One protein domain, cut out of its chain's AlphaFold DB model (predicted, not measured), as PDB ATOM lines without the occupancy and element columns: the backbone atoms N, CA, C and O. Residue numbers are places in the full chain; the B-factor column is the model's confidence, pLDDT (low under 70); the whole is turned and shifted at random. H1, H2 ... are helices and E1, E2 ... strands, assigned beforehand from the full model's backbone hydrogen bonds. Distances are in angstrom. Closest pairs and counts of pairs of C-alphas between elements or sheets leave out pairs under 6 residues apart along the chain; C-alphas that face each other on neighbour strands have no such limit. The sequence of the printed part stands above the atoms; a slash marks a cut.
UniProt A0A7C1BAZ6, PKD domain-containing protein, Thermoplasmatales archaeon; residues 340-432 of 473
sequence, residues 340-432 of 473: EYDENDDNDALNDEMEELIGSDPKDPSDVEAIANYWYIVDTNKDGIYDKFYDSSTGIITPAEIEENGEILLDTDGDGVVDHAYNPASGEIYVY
ATOM      1  N   GLU A 340      14.077  12.436 -24.195       86.94
ATOM      2  CA  GLU A 340      14.921  13.035 -25.255       86.94
ATOM      3  C   GLU A 340      15.396  14.472 -24.932       86.94
ATOM      4  O   GLU A 340      16.344  14.978 -25.540       86.94
ATOM      5  N   TYR A 341      14.701  15.148 -24.020       82.12
ATOM      6  CA  TYR A 341      14.918  16.534 -23.613       82.12
ATOM      7  C   TYR A 341      15.243  16.668 -22.124       82.12
ATOM      8  O   TYR A 341      15.409  17.806 -21.671       82.12
ATOM      9  N   ASP A 342      15.306  15.555 -21.400       81.69
ATOM     10  CA  ASP A 342      15.769  15.507 -20.024       81.69
ATOM     11  C   ASP A 342      17.286  15.275 -20.006       81.69
ATOM     12  O   ASP A 342      17.857  14.661 -20.904       81.69
ATOM     13  N   GLU A 343      17.970  15.875 -19.037       87.44
ATOM     14  CA  GLU A 343      19.381  15.581 -18.785       87.44
ATOM     15  C   GLU A 343      19.541  14.445 -17.763       87.44
ATOM     16  O   GLU A 343      20.660  13.959 -17.600       87.44
ATOM     17  N   ASN A 344      18.475  14.074 -17.049       85.38
ATOM     18  CA  ASN A 344      18.454  13.040 -16.025       85.38
ATOM     19  C   ASN A 344      17.122  12.273 -16.057       85.38
ATOM     20  O   ASN A 344      16.212  12.576 -15.287       85.38
ATOM     21  N   ASP A 345      17.054  11.278 -16.933       85.38
ATOM     22  CA  ASP A 345      15.849  10.511 -17.266       85.38
ATOM     23  C   ASP A 345      15.175   9.813 -16.060       85.38
ATOM     24  O   ASP A 345      13.967   9.557 -16.089       85.38
ATOM     25  N   ASP A 346      15.916   9.451 -15.009       83.25
ATOM     26  CA  ASP A 346      15.393   8.678 -13.871       83.25
ATOM     27  C   ASP A 346      15.551   9.346 -12.491       83.25
ATOM     28  O   ASP A 346      15.026   8.858 -11.477       83.25
ATOM     29  N   ASN A 347      16.196  10.511 -12.462       85.06
ATOM     30  CA  ASN A 347      16.401  11.354 -11.291       85.06
ATOM     31  C   ASN A 347      17.266  10.721 -10.183       85.06
ATOM     32  O   ASN A 347      17.109  11.047  -8.996       85.06
ATOM     33  N   ASP A 348      18.203   9.832 -10.527       78.44
ATOM     34  CA  ASP A 348      18.956   9.014  -9.563       78.44
ATOM     35  C   ASP A 348      20.274   9.628  -9.030       78.44
ATOM     36  O   ASP A 348      21.084   8.986  -8.351       78.44
ATOM     37  N   ALA A 349      20.398  10.950  -9.187       78.31
ATOM     38  CA  ALA A 349      21.502  11.827  -8.779       78.31
ATOM     39  C   ALA A 349      22.706  11.916  -9.731       78.31
ATOM     40  O   ALA A 349      23.585  12.759  -9.475       78.31
ATOM     41  N   LEU A 350      22.750  11.125 -10.805       86.19
ATOM     42  CA  LEU A 350      23.617  11.376 -11.959       86.19
ATOM     43  C   LEU A 350      22.809  11.931 -13.132       86.19
ATOM     44  O   LEU A 350      21.624  12.164 -13.000       86.19
ATOM     45  N   ASN A 351      23.490  12.326 -14.203       87.12
ATOM     46  CA  ASN A 351      22.847  12.748 -15.442       87.12
ATOM     47  C   ASN A 351      23.168  11.711 -16.523       87.12
ATOM     48  O   ASN A 351      24.184  11.013 -16.410       87.12
ATOM     49  N   ASP A 352      22.381  11.669 -17.591       85.94
ATOM     50  CA  ASP A 352      22.459  10.634 -18.624       85.94
ATOM     51  C   ASP A 352      23.875  10.465 -19.198       85.94
ATOM     52  O   ASP A 352      24.355   9.353 -19.426       85.94
ATOM     53  N   GLU A 353      24.602  11.572 -19.404       88.94
ATOM     54  CA  GLU A 353      25.975  11.536 -19.925       88.94
ATOM     55  C   GLU A 353      26.950  10.859 -18.944       88.94
ATOM     56  O   GLU A 353      27.833  10.095 -19.357       88.94
ATOM     57  N   MET A 354      26.828  11.141 -17.643       89.19
ATOM     58  CA  MET A 354      27.658  10.509 -16.615       89.19
ATOM     59  C   MET A 354      27.331   9.029 -16.466       89.19
ATOM     60  O   MET A 354      28.242   8.219 -16.284       89.19
ATOM     61  N   GLU A 355      26.063   8.681 -16.579       89.81
ATOM     62  CA  GLU A 355      25.580   7.313 -16.500       89.81
ATOM     63  C   GLU A 355      26.038   6.457 -17.676       89.81
ATOM     64  O   GLU A 355      26.647   5.396 -17.492       89.81
ATOM     65  N   GLU A 356      25.915   6.974 -18.900       90.56
ATOM     66  CA  GLU A 356      26.482   6.331 -20.082       90.56
ATOM     67  C   GLU A 356      28.006   6.145 -19.957       90.56
ATOM     68  O   GLU A 356      28.559   5.122 -20.384       90.56
ATOM     69  N   LEU A 357      28.707   7.116 -19.355       88.62
ATOM     70  CA  LEU A 357      30.156   7.062 -19.147       88.62
ATOM     71  C   LEU A 357      30.562   5.938 -18.183       88.62
ATOM     72  O   LEU A 357      31.551   5.234 -18.435       88.62
ATOM     73  N   ILE A 358      29.837   5.776 -17.076       88.88
ATOM     74  CA  ILE A 358      30.111   4.736 -16.073       88.88
ATOM     75  C   ILE A 358      29.495   3.387 -16.457       88.88
ATOM     76  O   ILE A 358      29.956   2.349 -15.966       88.88
ATOM     77  N   GLY A 359      28.553   3.378 -17.399       87.12
ATOM     78  CA  GLY A 359      27.839   2.211 -17.899       87.12
ATOM     79  C   GLY A 359      26.671   1.774 -17.015       87.12
ATOM     80  O   GLY A 359      26.423   0.566 -16.976       87.12
ATOM     81  N   SER A 360      26.038   2.706 -16.295       90.50
ATOM     82  CA  SER A 360      24.672   2.535 -15.773       90.50
ATOM     83  C   SER A 360      23.649   2.800 -16.884       90.50
ATOM     84  O   SER A 360      24.023   3.068 -18.034       90.50
ATOM     85  N   ASP A 361      22.373   2.593 -16.585       89.56
ATOM     86  CA  ASP A 361      21.261   2.826 -17.498       89.56
ATOM     87  C   ASP A 361      20.499   4.076 -17.052       89.56
ATOM     88  O   ASP A 361      19.806   3.970 -16.049       89.56
ATOM     89  N   PRO A 362      20.511   5.171 -17.838       89.06
ATOM     90  CA  PRO A 362      19.867   6.437 -17.465       89.06
ATOM     91  C   PRO A 362      18.371   6.373 -17.129       89.06
ATOM     92  O   PRO A 362      17.757   7.347 -16.731       89.06
ATOM     93  N   LYS A 363      17.738   5.226 -17.379       90.12
ATOM     94  CA  LYS A 363      16.305   4.991 -17.202       90.12
ATOM     95  C   LYS A 363      16.005   4.060 -16.021       90.12
ATOM     96  O   LYS A 363      14.893   3.523 -15.942       90.12
ATOM     97  N   ASP A 364      16.988   3.734 -15.183       88.00
ATOM     98  CA  ASP A 364      16.856   2.783 -14.080       88.00
ATOM     99  C   ASP A 364      17.351   3.377 -12.757       88.00
ATOM    100  O   ASP A 364      18.482   3.109 -12.350       88.00
ATOM    101  N   PRO A 365      16.444   3.986 -11.966       85.81
ATOM    102  CA  PRO A 365      16.822   4.788 -10.803       85.81
ATOM    103  C   PRO A 365      17.316   3.967  -9.606       85.81
ATOM    104  O   PRO A 365      17.337   4.424  -8.460       85.81
ATOM    105  N   SER A 366      17.555   2.676  -9.820       88.38
ATOM    106  CA  SER A 366      18.012   1.734  -8.813       88.38
ATOM    107  C   SER A 366      19.460   1.307  -8.998       88.38
ATOM    108  O   SER A 366      19.994   0.648  -8.098       88.38
ATOM    109  N   ASP A 367      20.085   1.653 -10.124       89.81
ATOM    110  CA  ASP A 367      21.427   1.192 -10.441       89.81
ATOM    111  C   ASP A 367      22.535   2.169  -9.996       89.81
ATOM    112  O   ASP A 367      23.661   1.708  -9.783       89.81
ATOM    113  N   VAL A 368      22.223   3.431  -9.668       91.69
ATOM    114  CA  VAL A 368      23.129   4.360  -8.969       91.69
ATOM    115  C   VAL A 368      22.659   4.665  -7.538       91.69
ATOM    116  O   VAL A 368      21.485   4.862  -7.240       91.69
ATOM    117  N   GLU A 369      23.605   4.731  -6.593       91.12
ATOM    118  CA  GLU A 369      23.363   5.265  -5.247       91.12
ATOM    119  C   GLU A 369      24.447   6.277  -4.853       91.12
ATOM    120  O   GLU A 369      25.644   5.972  -4.826       91.12
ATOM    121  N   ALA A 370      24.030   7.487  -4.476       91.12
ATOM    122  CA  ALA A 370      24.916   8.502  -3.914       91.12
ATOM    123  C   ALA A 370      25.227   8.207  -2.434       91.12
ATOM    124  O   ALA A 370      24.359   8.298  -1.566       91.12
ATOM    125  N   ILE A 371      26.493   7.917  -2.124       88.94
ATOM    126  CA  ILE A 371      26.942   7.556  -0.766       88.94
ATOM    127  C   ILE A 371      27.619   8.716  -0.022       88.94
ATOM    128  O   ILE A 371      27.676   8.734   1.209       88.94
ATOM    129  N   ALA A 372      28.134   9.704  -0.754       86.50
ATOM    130  CA  ALA A 372      28.675  10.957  -0.228       86.50
ATOM    131  C   ALA A 372      28.680  12.038  -1.321       86.50
ATOM    132  O   ALA A 372      28.310  11.788  -2.464       86.50
ATOM    133  N   ASN A 373      29.108  13.260  -0.981       83.56
ATOM    134  CA  ASN A 373      29.264  14.323  -1.975       83.56
ATOM    135  C   ASN A 373      30.195  13.858  -3.102       83.56
ATOM    136  O   ASN A 373      31.369  13.594  -2.839       83.56
ATOM    137  N   TYR A 374      29.669  13.831  -4.327       86.50
ATOM    138  CA  TYR A 374      30.353  13.393  -5.547       86.50
ATOM    139  C   TYR A 374      30.695  11.900  -5.614       86.50
ATOM    140  O   TYR A 374      31.341  11.492  -6.568       86.50
ATOM    141  N   TRP A 375      30.304  11.091  -4.627       91.31
ATOM    142  CA  TRP A 375      30.684   9.682  -4.529       91.31
ATOM    143  C   TRP A 375      29.471   8.786  -4.705       91.31
ATOM    144  O   TRP A 375      28.515   8.872  -3.930       91.31
ATOM    145  N   TYR A 376      29.570   7.890  -5.676       93.56
ATOM    146  CA  TYR A 376      28.485   7.032  -6.116       93.56
ATOM    147  C   TYR A 376      28.947   5.581  -6.167       93.56
ATOM    148  O   TYR A 376      30.103   5.293  -6.492       93.56
ATOM    149  N   ILE A 377      28.039   4.672  -5.842       93.00
ATOM    150  CA  ILE A 377      28.187   3.242  -6.102       93.00
ATOM    151  C   ILE A 377      27.193   2.850  -7.188       93.00
ATOM    152  O   ILE A 377      26.097   3.397  -7.236       93.00
ATOM    153  N   VAL A 378      27.607   1.954  -8.080       93.31
ATOM    154  CA  VAL A 378      26.899   1.709  -9.343       93.31
ATOM    155  C   VAL A 378      26.779   0.209  -9.596       93.31
ATOM    156  O   VAL A 378      27.778  -0.503  -9.475       93.31
ATOM    157  N   ASP A 379      25.582  -0.275  -9.922       91.00
ATOM    158  CA  ASP A 379      25.275  -1.653 -10.324       91.00
ATOM    159  C   ASP A 379      25.145  -1.731 -11.847       91.00
ATOM    160  O   ASP A 379      24.062  -1.731 -12.425       91.00
ATOM    161  N   THR A 380      26.279  -1.853 -12.532       89.25
ATOM    162  CA  THR A 380      26.273  -1.806 -14.002       89.25
ATOM    163  C   THR A 380      25.747  -3.069 -14.681       89.25
ATOM    164  O   THR A 380      25.661  -3.129 -15.911       89.25
ATOM    165  N   ASN A 381      25.411  -4.112 -13.917       88.06
ATOM    166  CA  ASN A 381      24.948  -5.386 -14.459       88.06
ATOM    167  C   ASN A 381      23.509  -5.755 -14.041       88.06
ATOM    168  O   ASN A 381      22.955  -6.718 -14.589       88.06
ATOM    169  N   LYS A 382      22.893  -4.945 -13.169       86.44
ATOM    170  CA  LYS A 382      21.499  -5.039 -12.717       86.44
ATOM    171  C   LYS A 382      21.189  -6.344 -11.990       86.44
ATOM    172  O   LYS A 382      20.110  -6.928 -12.160       86.44
ATOM    173  N   ASP A 383      22.141  -6.854 -11.210       87.00
ATOM    174  CA  ASP A 383      21.937  -8.022 -10.342       87.00
ATOM    175  C   ASP A 383      21.601  -7.657  -8.887       87.00
ATOM    176  O   ASP A 383      21.364  -8.550  -8.061       87.00
ATOM    177  N   GLY A 384      21.479  -6.359  -8.601       84.69
ATOM    178  CA  GLY A 384      21.234  -5.777  -7.287       84.69
ATOM    179  C   GLY A 384      22.504  -5.655  -6.447       84.69
ATOM    180  O   GLY A 384      22.404  -5.577  -5.218       84.69
ATOM    181  N   ILE A 385      23.683  -5.730  -7.072       87.06
ATOM    182  CA  ILE A 385      24.982  -5.675  -6.408       87.06
ATOM    183  C   ILE A 385      25.847  -4.601  -7.071       87.06
ATOM    184  O   ILE A 385      26.329  -4.772  -8.186       87.06
ATOM    185  N   TYR A 386      26.131  -3.528  -6.332       90.56
ATOM    186  CA  TYR A 386      27.028  -2.471  -6.796       90.56
ATOM    187  C   TYR A 386      28.434  -3.014  -7.092       90.56
ATOM    188  O   TYR A 386      29.075  -3.620  -6.227       90.56
ATOM    189  N   ASP A 387      28.915  -2.778  -8.312       91.69
ATOM    190  CA  ASP A 387      30.175  -3.299  -8.842       91.69
ATOM    191  C   ASP A 387      31.194  -2.212  -9.223       91.69
ATOM    192  O   ASP A 387      32.372  -2.515  -9.464       91.69
ATOM    193  N   LYS A 388      30.799  -0.934  -9.187       94.25
ATOM    194  CA  LYS A 388      31.693   0.216  -9.389       94.25
ATOM    195  C   LYS A 388      31.525   1.294  -8.329       94.25
ATOM    196  O   LYS A 388      30.458   1.470  -7.750       94.25
ATOM    197  N   PHE A 389      32.609   2.030  -8.127       95.00
ATOM    198  CA  PHE A 389      32.660   3.308  -7.442       95.00
ATOM    199  C   PHE A 389      32.972   4.404  -8.463       95.00
ATOM    200  O   PHE A 389      33.841   4.229  -9.324       95.00
ATOM    201  N   TYR A 390      32.285   5.534  -8.345       94.25
ATOM    202  CA  TYR A 390      32.498   6.715  -9.167       94.25
ATOM    203  C   TYR A 390      32.645   7.962  -8.291       94.25
ATOM    204  O   TYR A 390      31.796   8.241  -7.447       94.25
ATOM    205  N   ASP A 391      33.719   8.719  -8.513       91.62
ATOM    206  CA  ASP A 391      33.903  10.063  -7.969       91.62
ATOM    207  C   ASP A 391      33.724  11.102  -9.084       91.62
ATOM    208  O   ASP A 391      34.633  11.333  -9.889       91.62
ATOM    209  N   SER A 392      32.569  11.769  -9.115       85.81
ATOM    210  CA  SER A 392      32.243  12.764 -10.141       85.81
ATOM    211  C   SER A 392      33.069  14.051 -10.035       85.81
ATOM    212  O   SER A 392      33.181  14.795 -11.009       85.81
ATOM    213  N   SER A 393      33.719  14.313  -8.893       86.56
ATOM    214  CA  SER A 393      34.574  15.496  -8.720       86.56
ATOM    215  C   SER A 393      35.941  15.345  -9.388       86.56
ATOM    216  O   SER A 393      36.556  16.335  -9.797       86.56
ATOM    217  N   THR A 394      36.421  14.106  -9.509       88.12
ATOM    218  CA  THR A 394      37.729  13.771 -10.086       88.12
ATOM    219  C   THR A 394      37.624  12.995 -11.400       88.12
ATOM    220  O   THR A 394      38.603  12.941 -12.148       88.12
ATOM    221  N   GLY A 395      36.453  12.426 -11.701       87.50
ATOM    222  CA  GLY A 395      36.223  11.519 -12.823       87.50
ATOM    223  C   GLY A 395      36.811  10.121 -12.603       87.50
ATOM    224  O   GLY A 395      37.015   9.385 -13.570       87.50
ATOM    225  N   ILE A 396      37.163   9.768 -11.361       90.56
ATOM    226  CA  ILE A 396      37.730   8.460 -11.027       90.56
ATOM    227  C   ILE A 396      36.618   7.414 -11.037       90.56
ATOM    228  O   ILE A 396      35.593   7.584 -10.386       90.56
ATOM    229  N   ILE A 397      36.856   6.315 -11.754       93.38
ATOM    230  CA  ILE A 397      35.985   5.139 -11.780       93.38
ATOM    231  C   ILE A 397      36.834   3.936 -11.378       93.38
ATOM    232  O   ILE A 397      37.795   3.592 -12.078       93.38
ATOM    233  N   THR A 398      36.487   3.288 -10.271       94.06
ATOM    234  CA  THR A 398      37.175   2.090  -9.767       94.06
ATOM    235  C   THR A 398      36.179   0.961  -9.486       94.06
ATOM    236  O   THR A 398      34.978   1.201  -9.390       94.06
ATOM    237  N   PRO A 399      36.625  -0.306  -9.418       92.38
ATOM    238  CA  PRO A 399      35.759  -1.396  -8.981       92.38
ATOM    239  C   PRO A 399      35.321  -1.201  -7.525       92.38
ATOM    240  O   PRO A 399      36.152  -0.883  -6.675       92.38
ATOM    241  N   ALA A 400      34.050  -1.467  -7.236       89.75
ATOM    242  CA  ALA A 400      33.559  -1.600  -5.872       89.75
ATOM    243  C   ALA A 400      33.601  -3.082  -5.474       89.75
ATOM    244  O   ALA A 400      32.923  -3.921  -6.065       89.75
ATOM    245  N   GLU A 401      34.436  -3.436  -4.494       88.12
ATOM    246  CA  GLU A 401      34.519  -4.816  -3.992       88.12
ATOM    247  C   GLU A 401      33.670  -4.976  -2.730       88.12
ATOM    248  O   GLU A 401      33.699  -4.120  -1.855       88.12
ATOM    249  N   ILE A 402      32.959  -6.095  -2.584       87.00
ATOM    250  CA  ILE A 402      32.110  -6.345  -1.410       87.00
ATOM    251  C   ILE A 402      32.746  -7.399  -0.500       87.00
ATOM    252  O   ILE A 402      33.078  -8.506  -0.938       87.00
ATOM    253  N   GLU A 403      32.901  -7.078   0.785       86.94
ATOM    254  CA  GLU A 403      33.374  -8.018   1.804       86.94
ATOM    255  C   GLU A 403      32.272  -8.996   2.266       86.94
ATOM    256  O   GLU A 403      31.076  -8.772   2.098       86.94
ATOM    257  N   GLU A 404      32.659 -10.103   2.918       84.38
ATOM    258  CA  GLU A 404      31.706 -11.107   3.437       84.38
ATOM    259  C   GLU A 404      30.682 -10.529   4.437       84.38
ATOM    260  O   GLU A 404      29.622 -11.121   4.653       84.38
ATOM    261  N   ASN A 405      31.001  -9.402   5.077       82.06
ATOM    262  CA  ASN A 405      30.121  -8.683   6.000       82.06
ATOM    263  C   ASN A 405      29.154  -7.706   5.295       82.06
ATOM    264  O   ASN A 405      28.309  -7.134   5.983       82.06
ATOM    265  N   GLY A 406      29.247  -7.548   3.969       85.12
ATOM    266  CA  GLY A 406      28.425  -6.641   3.165       85.12
ATOM    267  C   GLY A 406      28.953  -5.208   3.059       85.12
ATOM    268  O   GLY A 406      28.231  -4.349   2.565       85.12
ATOM    269  N   GLU A 407      30.169  -4.928   3.534       90.06
ATOM    270  CA  GLU A 407      30.819  -3.624   3.349       90.06
ATOM    271  C   GLU A 407      31.365  -3.492   1.925       90.06
ATOM    272  O   GLU A 407      31.908  -4.452   1.375       90.06
ATOM    273  N   ILE A 408      31.232  -2.299   1.347       91.81
ATOM    274  CA  ILE A 408      31.685  -1.974  -0.005       91.81
ATOM    275  C   ILE A 408      33.007  -1.217   0.096       91.81
ATOM    276  O   ILE A 408      33.093  -0.182   0.754       91.81
ATOM    277  N   LEU A 409      34.050  -1.747  -0.526       93.00
ATOM    278  CA  LEU A 409      35.407  -1.221  -0.520       93.00
ATOM    279  C   LEU A 409      35.608  -0.257  -1.685       93.00
ATOM    280  O   LEU A 409      35.293  -0.589  -2.827       93.00
ATOM    281  N   LEU A 410      36.167   0.913  -1.383       93.69
ATOM    282  CA  LEU A 410      36.303   2.032  -2.309       93.69
ATOM    283  C   LEU A 410      37.783   2.412  -2.462       93.69
ATOM    284  O   LEU A 410      38.460   2.730  -1.478       93.69
ATOM    285  N   ASP A 411      38.271   2.387  -3.700       91.56
ATOM    286  CA  ASP A 411      39.552   2.970  -4.121       91.56
ATOM    287  C   ASP A 411      39.267   4.379  -4.654       91.56
ATOM    288  O   ASP A 411      38.675   4.537  -5.726       91.56
ATOM    289  N   THR A 412      39.606   5.388  -3.854       91.25
ATOM    290  CA  THR A 412      39.141   6.770  -4.041       91.25
ATOM    291  C   THR A 412      40.160   7.650  -4.754       91.25
ATOM    292  O   THR A 412      39.802   8.722  -5.236       91.25
ATOM    293  N   ASP A 413      41.415   7.207  -4.857       89.38
ATOM    294  CA  ASP A 413      42.463   7.897  -5.613       89.38
ATOM    295  C   ASP A 413      42.894   7.163  -6.899       89.38
ATOM    296  O   ASP A 413      43.642   7.720  -7.713       89.38
ATOM    297  N   GLY A 414      42.360   5.960  -7.132       89.81
ATOM    298  CA  GLY A 414      42.579   5.166  -8.334       89.81
ATOM    299  C   GLY A 414      43.960   4.516  -8.397       89.81
ATOM    300  O   GLY A 414      44.407   4.142  -9.491       89.81
ATOM    301  N   ASP A 415      44.678   4.411  -7.275       88.81
ATOM    302  CA  ASP A 415      46.007   3.801  -7.223       88.81
ATOM    303  C   ASP A 415      45.982   2.257  -7.159       88.81
ATOM    304  O   ASP A 415      47.029   1.604  -7.305       88.81
ATOM    305  N   GLY A 416      44.788   1.665  -7.031       87.25
ATOM    306  CA  GLY A 416      44.548   0.231  -6.900       87.25
ATOM    307  C   GLY A 416      44.554  -0.273  -5.453       87.25
ATOM    308  O   GLY A 416      44.569  -1.493  -5.241       87.25
ATOM    309  N   VAL A 417      44.603   0.617  -4.460       86.69
ATOM    310  CA  VAL A 417      44.534   0.315  -3.029       86.69
ATOM    311  C   VAL A 417      43.236   0.878  -2.452       86.69
ATOM    312  O   VAL A 417      42.861   2.013  -2.684       86.69
ATOM    313  N   VAL A 418      42.542   0.067  -1.651       88.12
ATOM    314  CA  VAL A 418      41.314   0.501  -0.973       88.12
ATOM    315  C   VAL A 418      41.639   1.545   0.097       88.12
ATOM    316  O   VAL A 418      42.407   1.260   1.025       88.12
ATOM    317  N   ASP A 419      40.983   2.698   0.005       88.19
ATOM    318  CA  ASP A 419      41.108   3.815   0.942       88.19
ATOM    319  C   ASP A 419      39.990   3.827   1.983       88.19
ATOM    320  O   ASP A 419      40.219   4.114   3.162       88.19
ATOM    321  N   HIS A 420      38.767   3.535   1.538       92.44
ATOM    322  CA  HIS A 420      37.543   3.689   2.314       92.44
ATOM    323  C   HIS A 420      36.669   2.439   2.232       92.44
ATOM    324  O   HIS A 420      36.781   1.631   1.312       92.44
ATOM    325  N   ALA A 421      35.794   2.285   3.220       92.00
ATOM    326  CA  ALA A 421      34.706   1.323   3.182       92.00
ATOM    327  C   ALA A 421      33.385   2.027   3.485       92.00
ATOM    328  O   ALA A 421      33.319   2.892   4.364       92.00
ATOM    329  N   TYR A 422      32.351   1.638   2.748       92.62
ATOM    330  CA  TYR A 422      30.968   2.046   2.935       92.62
ATOM    331  C   TYR A 422      30.172   0.890   3.538       92.62
ATOM    332  O   TYR A 422      30.282  -0.255   3.097       92.62
ATOM    333  N   ASN A 423      29.365   1.186   4.555       88.69
ATOM    334  CA  ASN A 423      28.445   0.229   5.151       88.69
ATOM    335  C   ASN A 423      27.000   0.574   4.750       88.69
ATOM    336  O   ASN A 423      26.415   1.473   5.361       88.69
ATOM    337  N   PRO A 424      26.383  -0.170   3.810       85.81
ATOM    338  CA  PRO A 424      25.021   0.114   3.352       85.81
ATOM    339  C   PRO A 424      23.957   0.024   4.459       85.81
ATOM    340  O   PRO A 424      22.899   0.636   4.372       85.81
ATOM    341  N   ALA A 425      24.210  -0.733   5.535       86.38
ATOM    342  CA  ALA A 425      23.246  -0.890   6.624       86.38
ATOM    343  C   ALA A 425      23.228   0.303   7.595       86.38
ATOM    344  O   ALA A 425      22.202   0.545   8.237       86.38
ATOM    345  N   SER A 426      24.351   1.013   7.753       87.88
ATOM    346  CA  SER A 426      24.443   2.206   8.607       87.88
ATOM    347  C   SER A 426      24.523   3.520   7.830       87.88
ATOM    348  O   SER A 426      24.280   4.567   8.430       87.88
ATOM    349  N   GLY A 427      24.856   3.477   6.538       86.94
ATOM    350  CA  GLY A 427      25.166   4.651   5.722       86.94
ATOM    351  C   GLY A 427      26.507   5.305   6.081       86.94
ATOM    352  O   GLY A 427      26.750   6.452   5.718       86.94
ATOM    353  N   GLU A 428      27.366   4.634   6.859       89.06
ATOM    354  CA  GLU A 428      28.643   5.202   7.298       89.06
ATOM    355  C   GLU A 428      29.765   4.906   6.297       89.06
ATOM    356  O   GLU A 428      29.925   3.773   5.842       89.06
ATOM    357  N   ILE A 429      30.588   5.924   6.032       89.44
ATOM    358  CA  ILE A 429      31.860   5.808   5.312       89.44
ATOM    359  C   ILE A 429      33.000   6.050   6.300       89.44
ATOM    360  O   ILE A 429      32.987   7.023   7.060       89.44
ATOM    361  N   TYR A 430      34.008   5.184   6.286       85.56
ATOM    362  CA  TYR A 430      35.203   5.328   7.114       85.56
ATOM    363  C   TYR A 430      36.456   4.879   6.370       85.56
ATOM    364  O   TYR A 430      36.401   4.128   5.400       85.56
ATOM    365  N   VAL A 431      37.610   5.349   6.846       88.12
ATOM    366  CA  VAL A 431      38.916   4.959   6.306       88.12
ATOM    367  C   VAL A 431      39.121   3.464   6.527       88.12
ATOM    368  O   VAL A 431      39.074   2.978   7.663       88.12
ATOM    369  N   TYR A 432      39.367   2.738   5.443       82.94
ATOM    370  CA  TYR A 432      39.580   1.303   5.468       82.94
ATOM    371  C   TYR A 432      41.003   0.995   5.933       82.94
ATOM    372  O   TYR A 432      41.959   0.858   5.172       82.94
TER     373      TYR A 432
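This is residues 340 to 432 of the 473 residues of the protein "PKD domain-containing protein" of Thermoplasmatales archaeon (UniProt A0A7C1BAZ6). With little regular structure, this is a small sandwich: sheet E1-E2-E3-E4 in the middle, sheet E5-E6-E7 over one face, strands crossed at 61 degrees, and short helix H1 over the other. Of 93 printed residues, 35 are in named elements, mostly strand, in order H1, E1 to E7; both sheets are meanders, each strand antiparallel to the one before. It is compact, radius of gyration of the C-alphas 12.8 A, spanning 41 by 25 by 20 A.

Find C-alpha 368 at (23.129, 4.360, -8.969); E1 runs 12.3 A to 372. Then come E2 (375 to 378), E3 (388 to 391), E4 (396 to 399), E5 (408 to 410), E6 (420 to 423) and E7 (428 to 431), ending at (38.916, 4.959, 6.306). H1 is 352 to 358.

Look across the hairpins for pairs within hydrogen-bond range: E1 and E2, N 369 and O 377, 2.9 A; E5 and E6, N 408 and O 422, 2.9 A. E3 and E5 come closest at C-alphas 389 and 410, 6.4 A. H1, its O i to N i+4 pairs within range, is on the first sheet, height 8.3 A.

C-alphas 341 and 404 are farthest apart, 42.2 A. The printed part has no cut, no long link and no residue under pLDDT 70.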